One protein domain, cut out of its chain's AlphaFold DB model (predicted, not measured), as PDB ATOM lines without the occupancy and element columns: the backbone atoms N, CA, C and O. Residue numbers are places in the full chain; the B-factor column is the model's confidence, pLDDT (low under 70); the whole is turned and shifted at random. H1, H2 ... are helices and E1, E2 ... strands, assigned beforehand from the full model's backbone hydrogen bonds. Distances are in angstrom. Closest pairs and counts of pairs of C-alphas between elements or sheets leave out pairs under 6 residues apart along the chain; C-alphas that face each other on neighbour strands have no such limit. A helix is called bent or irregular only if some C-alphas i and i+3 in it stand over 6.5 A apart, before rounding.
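Overview. This is residues 123 to 273 of the 458 residues of the protein "Expressed protein" of Dictyostelium purpureum (UniProt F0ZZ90). A strongly twisted sheet of four strands has helices over both faces: H2 crosses one face, and H4b, the second arm of the long bent helix H4, covers part of the other, while the first arm, H4a, angles away from the sheet. Loops beyond the two ends of the long strand E1 reach the far ends of the longest axis. The printed part has 151 residues with four named helices and four named strands, in the order H1 E1 E2 E3 H2 H3 E4 H4; the class is mixed, helices and strands, with under half of the residues in named elements. The mixed sheet runs E3 E2 E1 E4, and the whole is compact, with a radius of gyration of the C-alphas of 16.1 A, yet elongated, spanning 53 by 34 by 26 A.

Arrangement. E1, residues 142 to 153, E2, residues 166 to 175, and E3, residues 182 to 190, form a meander, each strand the antiparallel neighbour of the one before, through two hairpins. N 150 and O 171 of E1 and E2 are 2.8 A apart, and N 186 and O 172 of E3 and E2 are 2.8 A apart, both within hydrogen-bond range. E4, residues 213 to 216, is parallel to E1, with N 216 and O 145 at 2.8 A. H2, residues 195 to 201, and H3, residues 203 to 206, stand between E3 and E4 in a split strand-helix-strand unit, two strands running the same way with E2 and E1 between them; its crossover is right-handed. H2 is on the sheet at a height of 8.7 A, only just over E2, on which 3 of its C-alphas fall, and runs across the strands at 70 degrees to E2 on the local plane; the closest C-alphas of H2 and E2, Val 198 and Glu 172, are 7.0 A apart. H3 only grazes the sheet. H4, residues 238 to 261, was assigned as one helix by its hydrogen bonds but is bent, with C-alphas 250 and 253 6.6 A apart; its arms H4a and H4b stand at a steep tilt of 46 degrees. H4b, on the face opposite H2, is over E2 at a height of 8.9 A, slantwise at 42 degrees on the local plane; its closest C-alpha pair with E2 is Ser 254 and Phe 175, 6.3 A. H4a only grazes the sheet with residues 247 to 250. H1, residues 123 to 126, is on the same face as H4b, over none of the strands; its Arg 125 and Ser 144 of E1 have C-alphas 5.3 A apart. In H2, H4a and H4b every O i to N i+4 pair is within hydrogen-bond range; H1 and H3 are too short for one.

Along the chain. H1 begins at C-alpha 123 (-19.103, -65.038, 16.039). E1 measures 34.4 A from C-alpha 142 to C-alpha 153, E2 26.0 A, with a bend of 50 degrees at residue 169, and E3 21.5 A. H2 measures 10.0 A and E4 10.3 A. H4a, residues 238 to 250, measures 18.6 A; H4b, residues 253 to 261, measures 12.8 A and ends at C-alpha 261 (-29.764, -48.521, 2.904).

Size, cuts and confidence. The two C-alphas farthest apart, Glu 138 and Arg 157, are 52.9 A apart. The printed part has no cut; the links H1 to E1, E1 to E2 and E4 to H4 are long. Mean pLDDT of the printed part is 91.2, and residues 136 to 138 and 158 to 160 are under 70.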
ATOM      1  N   SER A 123     -20.404 -64.698  15.451       88.94
ATOM      2  CA  SER A 123     -19.103 -65.038  16.039       88.94
ATOM      3  C   SER A 123     -17.906 -64.506  15.241       88.94
ATOM      4  O   SER A 123     -16.816 -64.377  15.797       88.94
ATOM      5  N   ASP A 124     -18.081 -64.197  13.951       87.94
ATOM      6  CA  ASP A 124     -17.009 -63.683  13.094       87.94
ATOM      7  C   ASP A 124     -16.586 -62.254  13.469       87.94
ATOM      8  O   ASP A 124     -15.486 -61.847  13.103       87.94
ATOM      9  N   ARG A 125     -17.366 -61.543  14.301       89.50
ATOM     10  CA  ARG A 125     -17.003 -60.220  14.851       89.50
ATOM     11  C   ARG A 125     -15.642 -60.206  15.562       89.50
ATOM     12  O   ARG A 125     -14.957 -59.191  15.602       89.50
ATOM     13  N   LYS A 126     -15.227 -61.354  16.107       86.12
ATOM     14  CA  LYS A 126     -13.927 -61.518  16.774       86.12
ATOM     15  C   LYS A 126     -12.769 -61.543  15.781       86.12
ATOM     16  O   LYS A 126     -11.686 -61.066  16.078       86.12
ATOM     17  N   LYS A 127     -12.993 -62.084  14.580       87.62
ATOM     18  CA  LYS A 127     -11.974 -62.135  13.520       87.62
ATOM     19  C   LYS A 127     -11.729 -60.761  12.912       87.62
ATOM     20  O   LYS A 127     -10.675 -60.532  12.329       87.62
ATOM     21  N   THR A 128     -12.707 -59.869  13.039       86.25
ATOM     22  CA  THR A 128     -12.656 -58.519  12.492       86.25
ATOM     23  C   THR A 128     -12.460 -57.452  13.563       86.25
ATOM     24  O   THR A 128     -12.666 -56.277  13.289       86.25
ATOM     25  N   SER A 129     -12.028 -57.821  14.773       90.69
ATOM     26  CA  SER A 129     -11.791 -56.851  15.839       90.69
ATOM     27  C   SER A 129     -10.598 -55.940  15.555       90.69
ATOM     28  O   SER A 129      -9.585 -56.378  15.009       90.69
ATOM     29  N   ILE A 130     -10.677 -54.693  16.012       93.19
ATOM     30  CA  ILE A 130      -9.572 -53.729  15.962       93.19
ATOM     31  C   ILE A 130      -9.130 -53.356  17.378       93.19
ATOM     32  O   ILE A 130      -9.963 -53.134  18.255       93.19
ATOM     33  N   LYS A 131      -7.818 -53.257  17.610       92.56
ATOM     34  CA  LYS A 131      -7.280 -52.807  18.902       92.56
ATOM     35  C   LYS A 131      -7.725 -51.369  19.185       92.56
ATOM     36  O   LYS A 131      -7.704 -50.527  18.287       92.56
ATOM     37  N   ASN A 132      -8.123 -51.086  20.422       88.81
ATOM     38  CA  ASN A 132      -8.416 -49.726  20.858       88.81
ATOM     39  C   ASN A 132      -7.114 -49.037  21.288       88.81
ATOM     40  O   ASN A 132      -6.602 -49.278  22.377       88.81
ATOM     41  N   GLU A 133      -6.580 -48.183  20.418       87.06
ATOM     42  CA  GLU A 133      -5.298 -47.488  20.623       87.06
ATOM     43  C   GLU A 133      -5.337 -46.439  21.749       87.06
ATOM     44  O   GLU A 133      -4.289 -46.009  22.218       87.06
ATOM     45  N   PHE A 134      -6.533 -46.040  22.193       84.12
ATOM     46  CA  PHE A 134      -6.738 -44.962  23.165       84.12
ATOM     47  C   PHE A 134      -7.094 -45.460  24.568       84.12
ATOM     48  O   PHE A 134      -7.409 -44.651  25.437       84.12
ATOM     49  N   ASN A 135      -7.090 -46.775  24.801       77.62
ATOM     50  CA  ASN A 135      -7.293 -47.311  26.139       77.62
ATOM     51  C   ASN A 135      -5.948 -47.695  26.753       77.62
ATOM     52  O   ASN A 135      -5.257 -48.580  26.252       77.62
ATOM     53  N   SER A 136      -5.584 -47.004  27.829       60.66
ATOM     54  CA  SER A 136      -4.349 -47.227  28.584       60.66
ATOM     55  C   SER A 136      -4.506 -48.260  29.704       60.66
ATOM     56  O   SER A 136      -3.561 -48.471  30.464       60.66
ATOM     57  N   SER A 137      -5.680 -48.897  29.832       68.94
ATOM     58  CA  SER A 137      -5.901 -49.959  30.815       68.94
ATOM     59  C   SER A 137      -4.939 -51.133  30.609       68.94
ATOM     60  O   SER A 137      -4.603 -51.473  29.479       68.94
ATOM     61  N   GLU A 138      -4.555 -51.801  31.704       61.66
ATOM     62  CA  GLU A 138      -3.712 -53.013  31.680       61.66
ATOM     63  C   GLU A 138      -4.313 -54.149  30.831       61.66
ATOM     64  O   GLU A 138      -3.601 -55.043  30.375       61.66
ATOM     65  N   GLU A 139      -5.626 -54.108  30.596       73.38
ATOM     66  CA  GLU A 139      -6.336 -55.029  29.717       73.38
ATOM     67  C   GLU A 139      -6.430 -54.462  28.298       73.38
ATOM     68  O   GLU A 139      -6.919 -53.347  28.089       73.38
ATOM     69  N   GLU A 140      -5.981 -55.242  27.310       84.44
ATOM     70  CA  GLU A 140      -6.047 -54.869  25.896       84.44
ATOM     71  C   GLU A 140      -7.502 -54.833  25.411       84.44
ATOM     72  O   GLU A 140      -8.060 -55.839  24.978       84.44
ATOM     73  N   SER A 141      -8.131 -53.659  25.472       90.81
ATOM     74  CA  SER A 141      -9.473 -53.493  24.911       90.81
ATOM     75  C   SER A 141      -9.464 -53.462  23.380       90.81
ATOM     76  O   SER A 141      -8.542 -52.928  22.746       90.81
ATOM     77  N   TYR A 142     -10.523 -53.989  22.774       94.38
ATOM     78  CA  TYR A 142     -10.703 -54.027  21.325       94.38
ATOM     79  C   TYR A 142     -12.152 -53.757  20.936       94.38
ATOM     80  O   TYR A 142     -13.084 -54.033  21.685       94.38
ATOM     81  N   ILE A 143     -12.340 -53.218  19.735       95.38
ATOM     82  CA  ILE A 143     -13.654 -52.972  19.147       95.38
ATOM     83  C   ILE A 143     -13.986 -54.145  18.235       95.38
ATOM     84  O   ILE A 143     -13.305 -54.341  17.229       95.38
ATOM     85  N   SER A 144     -15.024 -54.909  18.569       95.75
ATOM     86  CA  SER A 144     -15.480 -56.051  17.764       95.75
ATOM     87  C   SER A 144     -16.583 -55.692  16.766       95.75
ATOM     88  O   SER A 144     -16.767 -56.383  15.766       95.75
ATOM     89  N   LEU A 145     -17.318 -54.606  17.014       96.44
ATOM     90  CA  LEU A 145     -18.483 -54.229  16.218       96.44
ATOM     91  C   LEU A 145     -18.697 -52.716  16.223       96.44
ATOM     92  O   LEU A 145     -18.404 -52.045  17.209       96.44
ATOM     93  N   ILE A 146     -19.259 -52.182  15.143       97.62
ATOM     94  CA  ILE A 146     -19.797 -50.822  15.066       97.62
ATOM     95  C   ILE A 146     -21.318 -50.918  15.063       97.62
ATOM     96  O   ILE A 146     -21.871 -51.625  14.228       97.62
ATOM     97  N   LEU A 147     -21.992 -50.203  15.958       97.06
ATOM     98  CA  LEU A 147     -23.449 -50.167  16.055       97.06
ATOM     99  C   LEU A 147     -24.000 -48.851  15.505       97.06
ATOM    100  O   LEU A 147     -23.565 -47.759  15.891       97.06
ATOM    101  N   ASP A 148     -25.005 -48.957  14.638       97.12
ATOM    102  CA  ASP A 148     -25.815 -47.822  14.205       97.12
ATOM    103  C   ASP A 148     -27.309 -48.161  14.242       97.12
ATOM    104  O   ASP A 148     -27.699 -49.326  14.222       97.12
ATOM    105  N   VAL A 149     -28.150 -47.129  14.296       96.38
ATOM    106  CA  VAL A 149     -29.606 -47.277  14.340       96.38
ATOM    107  C   VAL A 149     -30.223 -46.682  13.081       96.38
ATOM    108  O   VAL A 149     -30.040 -45.505  12.762       96.38
ATOM    109  N   ALA A 150     -30.996 -47.499  12.375       96.69
ATOM    110  CA  ALA A 150     -31.747 -47.119  11.193       96.69
ATOM    111  C   ALA A 150     -33.225 -46.906  11.547       96.69
ATOM    112  O   ALA A 150     -33.865 -47.796  12.100       96.69
ATOM    113  N   PHE A 151     -33.768 -45.737  11.205       95.69
ATOM    114  CA  PHE A 151     -35.198 -45.437  11.309       95.69
ATOM    115  C   PHE A 151     -35.899 -45.716   9.978       95.69
ATOM    116  O   PHE A 151     -35.434 -45.268   8.928       95.69
ATOM    117  N   PHE A 152     -37.038 -46.399  10.045       95.38
ATOM    118  CA  PHE A 152     -37.899 -46.713   8.912       95.38
ATOM    119  C   PHE A 152     -39.313 -46.201   9.193       95.38
ATOM    120  O   PHE A 152     -39.934 -46.628  10.172       95.38
ATOM    121  N   PRO A 153     -39.851 -45.296   8.358       94.19
ATOM    122  CA  PRO A 153     -41.222 -44.834   8.507       94.19
ATOM    123  C   PRO A 153     -42.216 -46.000   8.442       94.19
ATOM    124  O   PRO A 153     -42.138 -46.851   7.554       94.19
ATOM    125  N   PHE A 154     -43.206 -46.000   9.329       92.69
ATOM    126  CA  PHE A 154     -44.210 -47.059   9.440       92.69
ATOM    127  C   PHE A 154     -45.583 -46.414   9.605       92.69
ATOM    128  O   PHE A 154     -45.747 -45.513  10.422       92.69
ATOM    129  N   SER A 155     -46.548 -46.808   8.778       88.44
ATOM    130  CA  SER A 155     -47.854 -46.145   8.666       88.44
ATOM    131  C   SER A 155     -49.030 -47.059   8.996       88.44
ATOM    132  O   SER A 155     -50.175 -46.665   8.785       88.44
ATOM    133  N   ASN A 156     -48.779 -48.276   9.480       81.00
ATOM    134  CA  ASN A 156     -49.862 -49.127   9.952       81.00
ATOM    135  C   ASN A 156     -50.492 -48.494  11.208       81.00
ATOM    136  O   ASN A 156     -49.801 -48.179  12.178       81.00
ATOM    137  N   ARG A 157     -51.817 -48.305  11.166       72.50
ATOM    138  CA  ARG A 157     -52.626 -47.653  12.210       72.50
ATOM    139  C   ARG A 157     -52.559 -48.373  13.558       72.50
ATOM    140  O   ARG A 157     -52.799 -47.746  14.585       72.50
ATOM    141  N   GLU A 158     -52.209 -49.655  13.548       67.25
ATOM    142  CA  GLU A 158     -52.043 -50.486  14.745       67.25
ATOM    143  C   GLU A 158     -50.873 -50.027  15.627       67.25
ATOM    144  O   GLU A 158     -50.802 -50.376  16.803       67.25
ATOM    145  N   VAL A 159     -49.952 -49.233  15.075       66.19
ATOM    146  CA  VAL A 159     -48.668 -48.941  15.699       66.19
ATOM    147  C   VAL A 159     -48.435 -47.432  15.772       66.19
ATOM    148  O   VAL A 159     -47.923 -46.807  14.846       66.19
ATOM    149  N   GLN A 160     -48.778 -46.828  16.910       67.94
ATOM    150  CA  GLN A 160     -48.594 -45.390  17.160       67.94
ATOM    151  C   GLN A 160     -47.217 -45.062  17.767       67.94
ATOM    152  O   GLN A 160     -47.102 -44.292  18.720       67.94
ATOM    153  N   TYR A 161     -46.141 -45.651  17.244       75.31
ATOM    154  CA  TYR A 161     -44.788 -45.387  17.743       75.31
ATOM    155  C   TYR A 161     -44.225 -44.091  17.160       75.31
ATOM    156  O   TYR A 161     -43.526 -44.111  16.150       75.31
ATOM    157  N   VAL A 162     -44.523 -42.953  17.788       78.12
ATOM    158  CA  VAL A 162     -44.064 -41.634  17.327       78.12
ATOM    159  C   VAL A 162     -42.707 -41.286  17.946       78.12
ATOM    160  O   VAL A 162     -42.605 -41.007  19.139       78.12
ATOM    161  N   GLY A 163     -41.661 -41.284  17.121       78.75
ATOM    162  CA  GLY A 163     -40.329 -40.786  17.475       78.75
ATOM    163  C   GLY A 163     -40.067 -39.371  16.949       78.75
ATOM    164  O   GLY A 163     -40.935 -38.729  16.356       78.75
ATOM    165  N   LYS A 164     -38.822 -38.889  17.079       75.88
ATOM    166  CA  LYS A 164     -38.398 -37.584  16.517       75.88
ATOM    167  C   LYS A 164     -38.575 -37.488  14.992       75.88
ATOM    168  O   LYS A 164     -38.707 -36.389  14.470       75.88
ATOM    169  N   GLY A 165     -38.562 -38.626  14.294       76.38
ATOM    170  CA  GLY A 165     -38.791 -38.731  12.848       76.38
ATOM    171  C   GLY A 165     -40.249 -38.979  12.449       76.38
ATOM    172  O   GLY A 165     -40.512 -39.202  11.271       76.38
ATOM    173  N   GLY A 166     -41.184 -38.963  13.405       87.19
ATOM    174  CA  GLY A 166     -42.575 -39.359  13.194       87.19
ATOM    175  C   GLY A 166     -42.830 -40.840  13.505       87.19
ATOM    176  O   GLY A 166     -42.017 -41.473  14.188       87.19
ATOM    177  N   PRO A 167     -43.975 -41.386  13.055       90.62
ATOM    178  CA  PRO A 167     -44.321 -42.781  13.273       90.62
ATOM    179  C   PRO A 167     -43.372 -43.709  12.506       90.62
ATOM    180  O   PRO A 167     -43.145 -43.544  11.301       90.62
ATOM    181  N   GLY A 168     -42.794 -44.683  13.202       94.19
ATOM    182  CA  GLY A 168     -41.848 -45.594  12.576       94.19
ATOM    183  C   GLY A 168     -41.326 -46.704  13.468       94.19
ATOM    184  O   GLY A 168     -41.688 -46.837  14.638       94.19
ATOM    185  N   LEU A 169     -40.430 -47.480  12.873       95.00
ATOM    186  CA  LEU A 169     -39.678 -48.546  13.514       95.00
ATOM    187  C   LEU A 169     -38.191 -48.213  13.455       95.00
ATOM    188  O   LEU A 169     -37.724 -47.594  12.496       95.00
ATOM    189  N   ILE A 170     -37.443 -48.639  14.464       95.69
ATOM    190  CA  ILE A 170     -35.985 -48.548  14.470       95.69
ATOM    191  C   ILE A 170     -35.364 -49.939  14.525       95.69
ATOM    192  O   ILE A 170     -35.904 -50.853  15.147       95.69
ATOM    193  N   TYR A 171     -34.226 -50.078  13.855       97.19
ATOM    194  CA  TYR A 171     -33.404 -51.280  13.860       97.19
ATOM    195  C   TYR A 171     -31.986 -50.899  14.251       97.19
ATOM    196  O   TYR A 171     -31.437 -49.942  13.707       97.19
ATOM    197  N   GLU A 172     -31.395 -51.653  15.164       97.25
ATOM    198  CA  GLU A 172     -29.973 -51.586  15.470       97.25
ATOM    199  C   GLU A 172     -29.234 -52.572  14.566       97.25
ATOM    200  O   GLU A 172     -29.594 -53.744  14.468       97.25
ATOM    201  N   ILE A 173     -28.225 -52.074  13.861       97.25
ATOM    202  CA  ILE A 173     -27.454 -52.831  12.882       97.25
ATOM    203  C   ILE A 173     -25.997 -52.805  13.321       97.25
ATOM    204  O   ILE A 173     -25.436 -51.737  13.582       97.25
ATOM    205  N   GLY A 174     -25.397 -53.988  13.400       96.75
ATOM    206  CA  GLY A 174     -24.001 -54.159  13.762       96.75
ATOM    207  C   GLY A 174     -23.132 -54.500  12.565       96.75
ATOM    208  O   GLY A 174     -23.417 -55.445  11.826       96.75
ATOM    209  N   PHE A 175     -22.050 -53.748  12.412       97.19
ATOM    210  CA  PHE A 175     -21.104 -53.849  11.311       97.19
ATOM    211  C   PHE A 175     -19.727 -54.273  11.811       97.19
ATOM    212  O   PHE A 175     -19.245 -53.783  12.833       97.19
ATOM    213  N   SER A 176     -19.057 -55.120  11.043       96.62
ATOM    214  CA  SER A 176     -17.624 -55.366  11.166       96.62
ATOM    215  C   SER A 176     -16.848 -54.045  11.021       96.62
ATOM    216  O   SER A 176     -17.075 -53.310  10.052       96.62
ATOM    217  N   PRO A 177     -15.919 -53.713  11.936       95.75
ATOM    218  CA  PRO A 177     -15.193 -52.445  11.890       95.75
ATOM    219  C   PRO A 177     -14.120 -52.387  10.789       95.75
ATOM    220  O   PRO A 177     -13.544 -51.321  10.569       95.75
ATOM    221  N   ILE A 178     -13.841 -53.504  10.106       94.56
ATOM    222  CA  ILE A 178     -12.823 -53.587   9.048       94.56
ATOM    223  C   ILE A 178     -13.442 -53.378   7.665       94.56
ATOM    224  O   ILE A 178     -13.038 -52.481   6.931       94.56
ATOM    225  N   ASP A 179     -14.415 -54.209   7.302       94.38
ATOM    226  CA  ASP A 179     -14.981 -54.279   5.949       94.38
ATOM    227  C   ASP A 179     -16.443 -53.818   5.874       94.38
ATOM    228  O   ASP A 179     -16.980 -53.636   4.780       94.38
ATOM    229  N   GLY A 180     -17.076 -53.568   7.020       96.19
ATOM    230  CA  GLY A 180     -18.465 -53.134   7.095       96.19
ATOM    231  C   GLY A 180     -19.485 -54.251   6.888       96.19
ATOM    232  O   GLY A 180     -20.666 -53.931   6.759       96.19
ATOM    233  N   GLU A 181     -19.076 -55.529   6.857       96.19
ATOM    234  CA  GLU A 181     -20.019 -56.655   6.809       96.19
ATOM    235  C   GLU A 181     -21.045 -56.548   7.938       96.19
ATOM    236  O   GLU A 181     -20.697 -56.276   9.086       96.19
ATOM    237  N   ILE A 182     -22.319 -56.755   7.618       96.38
ATOM    238  CA  ILE A 182     -23.409 -56.723   8.591       96.38
ATOM    239  C   ILE A 182     -23.404 -58.061   9.328       96.38
ATOM    240  O   ILE A 182     -23.626 -59.106   8.718       96.38
ATOM    241  N   LEU A 183     -23.145 -58.027  10.632       94.94
ATOM    242  CA  LEU A 183     -23.015 -59.217  11.482       94.94
ATOM    243  C   LEU A 183     -24.173 -59.368  12.469       94.94
ATOM    244  O   LEU A 183     -24.329 -60.422  13.082       94.94
ATOM    245  N   TYR A 184     -24.958 -58.310  12.652       94.50
ATOM    246  CA  TYR A 184     -25.994 -58.244  13.669       94.50
ATOM    247  C   TYR A 184     -27.150 -57.352  13.212       94.50
ATOM    248  O   TYR A 184     -26.934 -56.303  12.601       94.50
ATOM    249  N   LEU A 185     -28.371 -57.780  13.522       94.50
ATOM    250  CA  LEU A 185     -29.606 -57.039  13.300       94.50
ATOM    251  C   LEU A 185     -30.516 -57.249  14.508       94.50
ATOM    252  O   LEU A 185     -30.846 -58.384  14.835       94.50
ATOM    253  N   ASN A 186     -30.961 -56.153  15.110       94.62
ATOM    254  CA  ASN A 186     -31.887 -56.152  16.231       94.62
ATOM    255  C   ASN A 186     -33.046 -55.189  15.986       94.62
ATOM    256  O   ASN A 186     -32.871 -54.087  15.463       94.62
ATOM    257  N   GLY A 187     -34.240 -55.633  16.361       93.38
ATOM    258  CA  GLY A 187     -35.509 -54.969  16.110       93.38
ATOM    259  C   GLY A 187     -36.491 -55.853  15.340       93.38
ATOM    260  O   GLY A 187     -36.207 -57.021  15.071       93.38
ATOM    261  N   PRO A 188     -37.647 -55.299  14.949       94.56
ATOM    262  CA  PRO A 188     -38.008 -53.882  15.046       94.56
ATOM    263  C   PRO A 188     -38.299 -53.403  16.469       94.56
ATOM    264  O   PRO A 188     -38.966 -54.085  17.238       94.56
ATOM    265  N   HIS A 189     -37.885 -52.173  16.768       94.31
ATOM    266  CA  HIS A 189     -38.245 -51.449  17.990       94.31
ATOM    267  C   HIS A 189     -39.139 -50.243  17.671       94.31
ATOM    268  O   HIS A 189     -39.053 -49.686  16.570       94.31
ATOM    269  N   PRO A 190     -39.972 -49.782  18.618       93.06
ATOM    270  CA  PRO A 190     -40.693 -48.519  18.492       93.06
ATOM    271  C   PRO A 190     -39.762 -47.331  18.220       93.06
ATOM    272  O   PRO A 190     -38.767 -47.157  18.916       93.06
ATOM    273  N   ALA A 191     -40.111 -46.427  17.299       92.25
ATOM    274  CA  ALA A 191     -39.285 -45.240  17.033       92.25
ATOM    275  C   ALA A 191     -39.129 -44.257  18.206       92.25
ATOM    276  O   ALA A 191     -38.274 -43.370  18.157       92.25
ATOM    277  N   ALA A 192     -39.949 -44.390  19.249       91.19
ATOM    278  CA  ALA A 192     -39.806 -43.630  20.485       91.19
ATOM    279  C   ALA A 192     -38.618 -44.103  21.346       91.19
ATOM    280  O   ALA A 192     -38.176 -43.364  22.229       91.19
ATOM    281  N   PHE A 193     -38.100 -45.314  21.109       93.88
ATOM    282  CA  PHE A 193     -37.011 -45.874  21.901       93.88
ATOM    283  C   PHE A 193     -35.720 -45.089  21.676       93.88
ATOM    284  O   PHE A 193     -35.356 -44.722  20.557       93.88
ATOM    285  N   GLN A 194     -35.006 -44.837  22.769       93.75
ATOM    286  CA  GLN A 194     -33.674 -44.250  22.708       93.75
ATOM    287  C   GLN A 194     -32.669 -45.321  22.282       93.75
ATOM    288  O   GLN A 194     -32.774 -46.464  22.713       93.75
ATOM    289  N   ASN A 195     -31.650 -44.957  21.503       94.88
ATOM    290  CA  ASN A 195     -30.661 -45.925  21.013       94.88
ATOM    291  C   ASN A 195     -29.987 -46.725  22.142       94.88
ATOM    292  O   ASN A 195     -29.785 -47.922  21.999       94.88
ATOM    293  N   ILE A 196     -29.691 -46.095  23.284       95.44
ATOM    294  CA  ILE A 196     -29.156 -46.806  24.455       95.44
ATOM    295  C   ILE A 196     -30.122 -47.862  25.017       95.44
ATOM    296  O   ILE A 196     -29.679 -48.889  25.516       95.44
ATOM    297  N   MET A 197     -31.436 -47.639  24.929       94.94
ATOM    298  CA  MET A 197     -32.426 -48.640  25.337       94.94
ATOM    299  C   MET A 197     -32.440 -49.812  24.361       94.94
ATOM    300  O   MET A 197     -32.397 -50.952  24.802       94.94
ATOM    301  N   VAL A 198     -32.403 -49.534  23.053       94.00
ATOM    302  CA  VAL A 198     -32.304 -50.577  22.016       94.00
ATOM    303  C   VAL A 198     -31.075 -51.459  22.237       94.00
ATOM    304  O   VAL A 198     -31.184 -52.683  22.201       94.00
ATOM    305  N   PHE A 199     -29.932 -50.839  22.539       94.81
ATOM    306  CA  PHE A 199     -28.690 -51.542  22.853       94.81
ATOM    307  C   PHE A 199     -28.813 -52.439  24.088       94.81
ATOM    308  O   PHE A 199     -28.382 -53.589  24.065       94.81
ATOM    309  N   ARG A 200     -29.403 -51.918  25.171       94.00
ATOM    310  CA  ARG A 200     -29.582 -52.655  26.431       94.00
ATOM    311  C   ARG A 200     -30.543 -53.832  26.293       94.00
ATOM    312  O   ARG A 200     -30.280 -54.884  26.860       94.00
ATOM    313  N   GLU A 201     -31.648 -53.635  25.581       90.06
ATOM    314  CA  GLU A 201     -32.702 -54.643  25.437       90.06
ATOM    315  C   GLU A 201     -32.377 -55.710  24.390       90.06
ATOM    316  O   GLU A 201     -32.878 -56.823  24.507       90.06
ATOM    317  N   GLY A 202     -31.554 -55.385  23.390       86.38
ATOM    318  CA  GLY A 202     -31.070 -56.352  22.409       86.38
ATOM    319  C   GLY A 202     -29.629 -56.758  22.671       86.38
ATOM    320  O   GLY A 202     -29.373 -57.733  23.371       86.38
ATOM    321  N   PHE A 203     -28.671 -56.002  22.121       81.56
ATOM    322  CA  PHE A 203     -27.286 -56.472  21.982       81.56
ATOM    323  C   PHE A 203     -26.663 -56.885  23.309       81.56
ATOM    324  O   PHE A 203     -26.034 -57.935  23.393       81.56
ATOM    325  N   LEU A 204     -26.844 -56.064  24.343       82.50
ATOM    326  CA  LEU A 204     -26.270 -56.310  25.659       82.50
ATOM    327  C   LEU A 204     -26.890 -57.528  26.352       82.50
ATOM    328  O   LEU A 204     -26.188 -58.217  27.085       82.50
ATOM    329  N   TYR A 205     -28.182 -57.779  26.140       78.44
ATOM    330  CA  TYR A 205     -28.874 -58.916  26.740       78.44
ATOM    331  C   TYR A 205     -28.545 -60.226  26.016       78.44
ATOM    332  O   TYR A 205     -28.374 -61.262  26.654       78.44
ATOM    333  N   ASP A 206     -28.420 -60.168  24.690       77.94
ATOM    334  CA  ASP A 206     -28.287 -61.349  23.835       77.94
ATOM    335  C   ASP A 206     -26.825 -61.748  23.556       77.94
ATOM    336  O   ASP A 206     -26.574 -62.784  22.934       77.94
ATOM    337  N   THR A 207     -25.846 -60.940  23.985       83.94
ATOM    338  CA  THR A 207     -24.428 -61.148  23.651       83.94
ATOM    339  C   THR A 207     -23.545 -61.334  24.874       83.94
ATOM    340  O   THR A 207     -23.373 -60.432  25.693       83.94
ATOM    341  N   ASP A 208     -22.830 -62.457  24.888       86.19
ATOM    342  CA  ASP A 208     -21.678 -62.644  25.760       86.19
ATOM    343  C   ASP A 208     -20.489 -61.825  25.243       86.19
ATOM    344  O   ASP A 208     -19.915 -62.113  24.182       86.19
ATOM    345  N   PHE A 209     -20.131 -60.792  26.006       88.12
ATOM    346  CA  PHE A 209     -18.922 -60.004  25.796       88.12
ATOM    347  C   PHE A 209     -17.714 -60.715  26.389       88.12
ATOM    348  O   PHE A 209     -17.700 -61.061  27.574       88.12
ATOM    349  N   GLU A 210     -16.664 -60.847  25.591       90.44
ATOM    350  CA  GLU A 210     -15.361 -61.234  26.109       90.44
ATOM    351  C   GLU A 210     -14.734 -60.114  26.946       90.44
ATOM    352  O   GLU A 210     -15.114 -58.940  26.905       90.44
ATOM    353  N   LYS A 211     -13.751 -60.497  27.756       90.38
ATOM    354  CA  LYS A 211     -12.991 -59.553  28.564       90.38
ATOM    355  C   LYS A 211     -12.235 -58.581  27.646       90.38
ATOM    356  O   LYS A 211     -11.496 -59.020  26.773       90.38
ATOM    357  N   GLY A 212     -12.441 -57.277  27.841       91.38
ATOM    358  CA  GLY A 212     -11.883 -56.220  26.986       91.38
ATOM    359  C   GLY A 212     -12.636 -55.979  25.669       91.38
ATOM    360  O   GLY A 212     -12.311 -55.027  24.958       91.38
ATOM    361  N   GLU A 213     -13.652 -56.786  25.345       93.44
ATOM    362  CA  GLU A 213     -14.483 -56.574  24.160       93.44
ATOM    363  C   GLU A 213     -15.368 -55.336  24.335       93.44
ATOM    364  O   GLU A 213     -16.093 -55.200  25.323       93.44
ATOM    365  N   MET A 214     -15.348 -54.453  23.340       94.75
ATOM    366  CA  MET A 214     -16.199 -53.272  23.269       94.75
ATOM    367  C   MET A 214     -16.871 -53.166  21.899       94.75
ATOM    368  O   MET A 214     -16.371 -53.660  20.887       94.75
ATOM    369  N   VAL A 215     -17.984 -52.443  21.846       95.88
ATOM    370  CA  VAL A 215     -18.626 -52.025  20.596       95.88
ATOM    371  C   VAL A 215     -18.510 -50.518  20.404       95.88
ATOM    372  O   VAL A 215     -18.492 -49.749  21.359       95.88
ATOM    373  N   LEU A 216     -18.429 -50.071  19.157       96.81
ATOM    374  CA  LEU A 216     -18.389 -48.663  18.789       96.81
ATOM    375  C   LEU A 216     -19.794 -48.159  18.486       96.81
ATOM    376  O   LEU A 216     -20.361 -48.467  17.443       96.81
ATOM    377  N   GLY A 217     -20.337 -47.346  19.386       96.62
ATOM    378  CA  GLY A 217     -21.656 -46.746  19.251       96.62
ATOM    379  C   GLY A 217     -21.643 -45.318  18.720       96.62
ATOM    380  O   GLY A 217     -20.640 -44.597  18.707       96.62
ATOM    381  N   THR A 218     -22.828 -44.852  18.340       95.44
ATOM    382  CA  THR A 218     -23.065 -43.423  18.109       95.44
ATOM    383  C   THR A 218     -23.176 -42.654  19.434       95.44
ATOM    384  O   THR A 218     -23.329 -43.236  20.505       95.44
ATOM    385  N   LYS A 219     -23.174 -41.315  19.373       94.94
ATOM    386  CA  LYS A 219     -23.344 -40.451  20.557       94.94
ATOM    387  C   LYS A 219     -24.631 -40.739  21.353       94.94
ATOM    388  O   LYS A 219     -24.668 -40.456  22.544       94.94
ATOM    389  N   SER A 220     -25.675 -41.286  20.726       94.25
ATOM    390  CA  SER A 220     -26.941 -41.635  21.388       94.25
ATOM    391  C   SER A 220     -26.917 -42.980  22.123       94.25
ATOM    392  O   SER A 220     -27.880 -43.286  22.819       94.25
ATOM    393  N   HIS A 221     -25.836 -43.758  22.017       95.44
ATOM    394  CA  HIS A 221     -25.647 -45.016  22.750       95.44
ATOM    395  C   HIS A 221     -24.838 -44.838  24.045       95.44
ATOM    396  O   HIS A 221     -24.235 -45.774  24.557       95.44
ATOM    397  N   ARG A 222     -24.754 -43.619  24.578       93.00
ATOM    398  CA  ARG A 222     -24.051 -43.368  25.841       93.00
ATOM    399  C   ARG A 222     -24.795 -44.003  27.006       93.00
ATOM    400  O   ARG A 222     -26.005 -43.833  27.111       93.00
ATOM    401  N   GLY A 223     -24.055 -44.645  27.906       91.75
ATOM    402  CA  GLY A 223     -24.607 -45.195  29.145       91.75
ATOM    403  C   GLY A 223     -23.906 -46.449  29.663       91.75
ATOM    404  O   GLY A 223     -24.084 -46.753  30.833       91.75
ATOM    405  N   GLU A 224     -23.104 -47.129  28.835       93.56
ATOM    406  CA  GLU A 224     -22.435 -48.398  29.183       93.56
ATOM    407  C   GLU A 224     -20.912 -48.340  28.926       93.56
ATOM    408  O   GLU A 224     -20.417 -49.003  28.016       93.56
ATOM    409  N   PRO A 225     -20.137 -47.522  29.663       91.06
ATOM    410  CA  PRO A 225     -18.740 -47.209  29.326       91.06
ATOM    411  C   PRO A 225     -17.813 -48.432  29.219       91.06
ATOM    412  O   PRO A 225     -16.862 -48.394  28.444       91.06
ATOM    413  N   ASP A 226     -18.123 -49.524  29.924       91.06
ATOM    414  CA  ASP A 226     -17.335 -50.766  29.905       91.06
ATOM    415  C   ASP A 226     -17.642 -51.667  28.698       91.06
ATOM    416  O   ASP A 226     -16.981 -52.682  28.487       91.06
ATOM    417  N   LYS A 227     -18.678 -51.333  27.921       93.25
ATOM    418  CA  LYS A 227     -19.183 -52.144  26.803       93.25
ATOM    419  C   LYS A 227     -19.251 -51.372  25.498       93.25
ATOM    420  O   LYS A 227     -19.047 -51.964  24.442       93.25
ATOM    421  N   ILE A 228     -19.525 -50.069  25.548       94.06
ATOM    422  CA  ILE A 228     -19.684 -49.219  24.370       94.06
ATOM    423  C   ILE A 228     -18.764 -48.005  24.426       94.06
ATOM    424  O   ILE A 228     -18.841 -47.163  25.321       94.06
ATOM    425  N   ILE A 229     -17.920 -47.875  23.409       94.94
ATOM    426  CA  ILE A 229     -17.153 -46.661  23.161       94.94
ATOM    427  C   ILE A 229     -17.975 -45.730  22.268       94.94
ATOM    428  O   ILE A 229     -18.509 -46.135  21.234       94.94
ATOM    429  N   THR A 230     -18.101 -44.463  22.666       96.00
ATOM    430  CA  THR A 230     -18.828 -43.442  21.895       96.00
ATOM    431  C   THR A 230     -17.979 -42.180  21.751       96.00
ATOM    432  O   THR A 230     -17.183 -41.887  22.643       96.00
ATOM    433  N   PRO A 231     -18.139 -41.397  20.667       95.69
ATOM    434  CA  PRO A 231     -17.412 -40.139  20.521       95.69
ATOM    435  C   PRO A 231     -17.722 -39.156  21.655       95.69
ATOM    436  O   PRO A 231     -18.890 -38.997  22.033       95.69
ATOM    437  N   HIS A 232     -16.708 -38.428  22.128       95.12
ATOM    438  CA  HIS A 232     -16.841 -37.293  23.050       95.12
ATOM    439  C   HIS A 232     -17.747 -36.214  22.441       95.12
ATOM    440  O   HIS A 232     -17.755 -36.003  21.223       95.12
ATOM    441  N   LEU A 233     -18.578 -35.574  23.273       92.69
ATOM    442  CA  LEU A 233     -19.565 -34.593  22.794       92.69
ATOM    443  C   LEU A 233     -18.852 -33.265  22.598       92.69
ATOM    444  O   LEU A 233     -18.869 -32.743  21.486       92.69
ATOM    445  N   ASP A 234     -18.155 -32.858  23.656       93.56
ATOM    446  CA  ASP A 234     -17.371 -31.642  23.766       93.56
ATOM    447  C   ASP A 234     -15.954 -32.056  24.191       93.56
ATOM    448  O   ASP A 234     -15.696 -32.195  25.389       93.56
ATOM    449  N   PRO A 235     -15.064 -32.390  23.235       93.50
ATOM    450  CA  PRO A 235     -13.711 -32.812  23.566       93.50
ATOM    451  C   PRO A 235     -12.974 -31.661  24.264       93.50
ATOM    452  O   PRO A 235     -12.886 -30.558  23.731       93.50
ATOM    453  N   SER A 236     -12.473 -31.904  25.473       95.00
ATOM    454  CA  SER A 236     -11.847 -30.879  26.314       95.00
ATOM    455  C   SER A 236     -10.337 -30.753  26.107       95.00
ATOM    456  O   SER A 236      -9.719 -29.835  26.643       95.00
ATOM    457  N   ASN A 237      -9.719 -31.701  25.399       95.69
ATOM    458  CA  ASN A 237      -8.283 -31.737  25.145       95.69
ATOM    459  C   ASN A 237      -7.964 -32.407  23.794       95.69
ATOM    460  O   ASN A 237      -8.808 -33.077  23.196       95.69
ATOM    461  N   THR A 238      -6.719 -32.246  23.339       95.75
ATOM    462  CA  THR A 238      -6.219 -32.799  22.068       95.75
ATOM    463  C   THR A 238      -6.348 -34.323  21.995       95.75
ATOM    464  O   THR A 238      -6.623 -34.868  20.933       95.75
ATOM    465  N   GLU A 239      -6.191 -35.031  23.113       94.25
ATOM    466  CA  GLU A 239      -6.307 -36.493  23.157       94.25
ATOM    467  C   GLU A 239      -7.732 -36.964  22.825       94.25
ATOM    468  O   GLU A 239      -7.917 -37.844  21.985       94.25
ATOM    469  N   GLN A 240      -8.755 -36.323  23.396       94.88
ATOM    470  CA  GLN A 240     -10.158 -36.609  23.091       94.88
ATOM    471  C   GLN A 240     -10.522 -36.254  21.643       94.88
ATOM    472  O   GLN A 240     -11.338 -36.943  21.024       94.88
ATOM    473  N   GLU A 241      -9.923 -35.202  21.076       96.25
ATOM    474  CA  GLU A 241     -10.082 -34.860  19.658       96.25
ATOM    475  C   GLU A 241      -9.475 -35.933  18.746       96.25
ATOM    476  O   GLU A 241     -10.127 -36.378  17.797       96.25
ATOM    477  N   LEU A 242      -8.258 -36.389  19.053       96.06
ATOM    478  CA  LEU A 242      -7.592 -37.473  18.331       96.06
ATOM    479  C   LEU A 242      -8.393 -38.774  18.424       96.06
ATOM    480  O   LEU A 242      -8.624 -39.416  17.396       96.06
ATOM    481  N   GLN A 243      -8.904 -39.112  19.611       94.81
ATOM    482  CA  GLN A 243      -9.771 -40.270  19.796       94.81
ATOM    483  C   GLN A 243     -11.046 -40.140  18.957       94.81
ATOM    484  O   GLN A 243     -11.403 -41.063  18.229       94.81
ATOM    485  N   ASN A 244     -11.716 -38.984  18.974       96.62
ATOM    486  CA  ASN A 244     -12.894 -38.738  18.140       96.62
ATOM    487  C   ASN A 244     -12.600 -38.886  16.642       96.62
ATOM    488  O   ASN A 244     -13.411 -39.467  15.916       96.62
ATOM    489  N   ASN A 245     -11.455 -38.383  16.174       96.25
ATOM    490  CA  ASN A 245     -11.025 -38.518  14.784       96.25
ATOM    491  C   ASN A 245     -10.779 -39.983  14.412       96.25
ATOM    492  O   ASN A 245     -11.239 -40.436  13.360       96.25
ATOM    493  N   TRP A 246     -10.130 -40.743  15.295       95.31
ATOM    494  CA  TRP A 246      -9.920 -42.175  15.110       95.31
ATOM    495  C   TRP A 246     -11.248 -42.937  15.077       95.31
ATOM    496  O   TRP A 246     -11.513 -43.632  14.096       95.31
ATOM    497  N   LEU A 247     -12.147 -42.729  16.049       95.31
ATOM    498  CA  LEU A 247     -13.478 -43.355  16.069       95.31
ATOM    499  C   LEU A 247     -14.271 -43.026  14.798       95.31
ATOM    500  O   LEU A 247     -14.874 -43.908  14.187       95.31
ATOM    501  N   LYS A 248     -14.236 -41.765  14.354       95.75
ATOM    502  CA  LYS A 248     -14.881 -41.327  13.110       95.75
ATOM    503  C   LYS A 248     -14.312 -42.048  11.888       95.75
ATOM    504  O   LYS A 248     -15.088 -42.430  11.018       95.75
ATOM    505  N   SER A 249     -12.994 -42.255  11.825       95.25
ATOM    506  CA  SER A 249     -12.360 -42.998  10.728       95.25
ATOM    507  C   SER A 249     -12.879 -44.436  10.645       95.25
ATOM    508  O   SER A 249     -13.229 -44.895   9.562       95.25
ATOM    509  N   LYS A 250     -13.039 -45.115  11.790       94.44
ATOM    510  CA  LYS A 250     -13.570 -46.484  11.836       94.44
ATOM    511  C   LYS A 250     -15.039 -46.529  11.426       94.44
ATOM    512  O   LYS A 250     -15.445 -47.421  10.697       94.44
ATOM    513  N   ARG A 251     -15.833 -45.522  11.802       95.56
ATOM    514  CA  ARG A 251     -17.260 -45.441  11.437       95.56
ATOM    515  C   ARG A 251     -17.547 -45.201   9.956       95.56
ATOM    516  O   ARG A 251     -18.681 -45.437   9.540       95.56
ATOM    517  N   GLN A 252     -16.560 -44.817   9.145       96.31
ATOM    518  CA  GLN A 252     -16.761 -44.599   7.707       96.31
ATOM    519  C   GLN A 252     -17.366 -45.820   6.999       96.31
ATOM    520  O   GLN A 252     -18.168 -45.654   6.078       96.31
ATOM    521  N   VAL A 253     -17.037 -47.040   7.448       94.69
ATOM    522  CA  VAL A 253     -17.625 -48.270   6.891       94.69
ATOM    523  C   VAL A 253     -19.129 -48.334   7.167       94.69
ATOM    524  O   VAL A 253     -19.906 -48.504   6.230       94.69
ATOM    525  N   SER A 254     -19.560 -48.077   8.409       96.56
ATOM    526  CA  SER A 254     -20.984 -48.034   8.770       96.56
ATOM    527  C   SER A 254     -21.729 -46.920   8.026       96.56
ATOM    528  O   SER A 254     -22.799 -47.167   7.473       96.56
ATOM    529  N   ASP A 255     -21.131 -45.731   7.892       96.75
ATOM    530  CA  ASP A 255     -21.738 -44.602   7.178       96.75
ATOM    531  C   ASP A 255     -21.972 -44.928   5.693       96.75
ATOM    532  O   ASP A 255     -23.023 -44.596   5.137       96.75
ATOM    533  N   LYS A 256     -21.022 -45.625   5.051       96.88
ATOM    534  CA  LYS A 256     -21.153 -46.091   3.662       96.88
ATOM    535  C   LYS A 256     -22.326 -47.062   3.516       96.88
ATOM    536  O   LYS A 256     -23.147 -46.884   2.614       96.88
ATOM    537  N   ILE A 257     -22.431 -48.059   4.397       97.31
ATOM    538  CA  ILE A 257     -23.512 -49.055   4.341       97.31
ATOM    539  C   ILE A 257     -24.874 -48.419   4.641       97.31
ATOM    540  O   ILE A 257     -25.837 -48.629   3.903       97.31
ATOM    541  N   MET A 258     -24.950 -47.550   5.646       97.69
ATOM    542  CA  MET A 258     -26.157 -46.775   5.938       97.69
ATOM    543  C   MET A 258     -26.545 -45.859   4.769       97.69
ATOM    544  O   MET A 258     -27.730 -45.677   4.484       97.69
ATOM    545  N   GLY A 259     -25.564 -45.313   4.044       97.00
ATOM    546  CA  GLY A 259     -25.773 -44.563   2.807       97.00
ATOM    547  C   GLY A 259     -26.436 -45.388   1.700       97.00
ATOM    548  O   GLY A 259     -27.293 -44.854   0.991       97.00
ATOM    549  N   ILE A 260     -26.096 -46.679   1.592       96.31
ATOM    550  CA  ILE A 260     -26.726 -47.639   0.671       96.31
ATOM    551  C   ILE A 260     -28.168 -47.935   1.094       96.31
ATOM    552  O   ILE A 260     -29.074 -47.812   0.273       96.31
ATOM    553  N   ILE A 261     -28.411 -48.255   2.371       97.25
ATOM    554  CA  ILE A 261     -29.764 -48.521   2.904       97.25
ATOM    555  C   ILE A 261     -30.695 -47.327   2.635       97.25
ATOM    556  O   ILE A 261     -31.846 -47.488   2.223       97.25
ATOM    557  N   LYS A 262     -30.175 -46.104   2.778       95.94
ATOM    558  CA  LYS A 262     -30.891 -44.857   2.472       95.94
ATOM    559  C   LYS A 262     -31.178 -44.640   0.981       95.94
ATOM    560  O   LYS A 262     -31.857 -43.676   0.663       95.94
ATOM    561  N   GLN A 263     -30.716 -45.470   0.050       95.44
ATOM    562  CA  GLN A 263     -31.145 -45.362  -1.354       95.44
ATOM    563  C   GLN A 263     -32.494 -46.045  -1.613       95.44
ATOM    564  O   GLN A 263     -33.155 -45.747  -2.607       95.44
ATOM    565  N   PHE A 264     -32.936 -46.926  -0.713       95.88
ATOM    566  CA  PHE A 264     -34.179 -47.678  -0.858       95.88
ATOM    567  C   PHE A 264     -35.368 -46.900  -0.294       95.88
ATOM    568  O   PHE A 264     -35.276 -46.257   0.753       95.88
ATOM    569  N   LYS A 265     -36.521 -46.968  -0.969       94.12
ATOM    570  CA  LYS A 265     -37.735 -46.238  -0.564       94.12
ATOM    571  C   LYS A 265     -38.361 -46.762   0.720       94.12
ATOM    572  O   LYS A 265     -39.049 -45.992   1.387       94.12
ATOM    573  N   ILE A 266     -38.081 -48.008   1.103       93.31
ATOM    574  CA  ILE A 266     -38.459 -48.540   2.422       93.31
ATOM    575  C   ILE A 266     -37.935 -47.661   3.574       93.31
ATOM    576  O   ILE A 266     -38.620 -47.495   4.572       93.31
ATOM    577  N   SER A 267     -36.789 -46.997   3.389       94.38
ATOM    578  CA  SER A 267     -36.171 -46.096   4.375       94.38
ATOM    579  C   SER A 267     -36.813 -44.703   4.445       94.38
ATOM    580  O   SER A 267     -36.491 -43.928   5.340       94.38
ATOM    581  N   HIS A 268     -37.700 -44.354   3.506       93.62
ATOM    582  CA  HIS A 268     -38.233 -42.987   3.354       93.62
ATOM    583  C   HIS A 268     -39.752 -42.895   3.351       93.62
ATOM    584  O   HIS A 268     -40.298 -41.799   3.416       93.62
ATOM    585  N   THR A 269     -40.457 -44.010   3.194       92.12
ATOM    586  CA  THR A 269     -41.900 -43.989   2.958       92.12
ATOM    587  C   THR A 269     -42.599 -44.956   3.897       92.12
ATOM    588  O   THR A 269     -42.229 -46.127   3.951       92.12
ATOM    589  N   GLY A 270     -43.663 -44.489   4.561       90.50
ATOM    590  CA  GLY A 270     -44.387 -45.196   5.630       90.50
ATOM    591  C   GLY A 270     -44.878 -46.583   5.238       90.50
ATOM    592  O   GLY A 270     -45.741 -46.699   4.374       90.50
ATOM    593  N   TRP A 271     -44.273 -47.646   5.767       91.50
ATOM    594  CA  TRP A 271     -44.653 -49.027   5.462       91.50
ATOM    595  C   TRP A 271     -46.033 -49.373   6.028       91.50
ATOM    596  O   TRP A 271     -46.286 -49.156   7.209       91.50
ATOM    597  N   SER A 272     -46.912 -49.911   5.182       89.56
ATOM    598  CA  SER A 272     -48.323 -50.148   5.514       89.56
ATOM    599  C   SER A 272     -48.671 -51.612   5.789       89.56
ATOM    600  O   SER A 272     -49.761 -51.888   6.270       89.56
ATOM    601  N   SER A 273     -47.779 -52.562   5.483       90.62
ATOM    602  CA  SER A 273     -47.993 -53.979   5.818       90.62
ATOM    603  C   SER A 273     -47.614 -54.276   7.278       90.62
ATOM    604  O   SER A 273     -47.203 -53.380   8.013       90.62
TER     605      SER A 273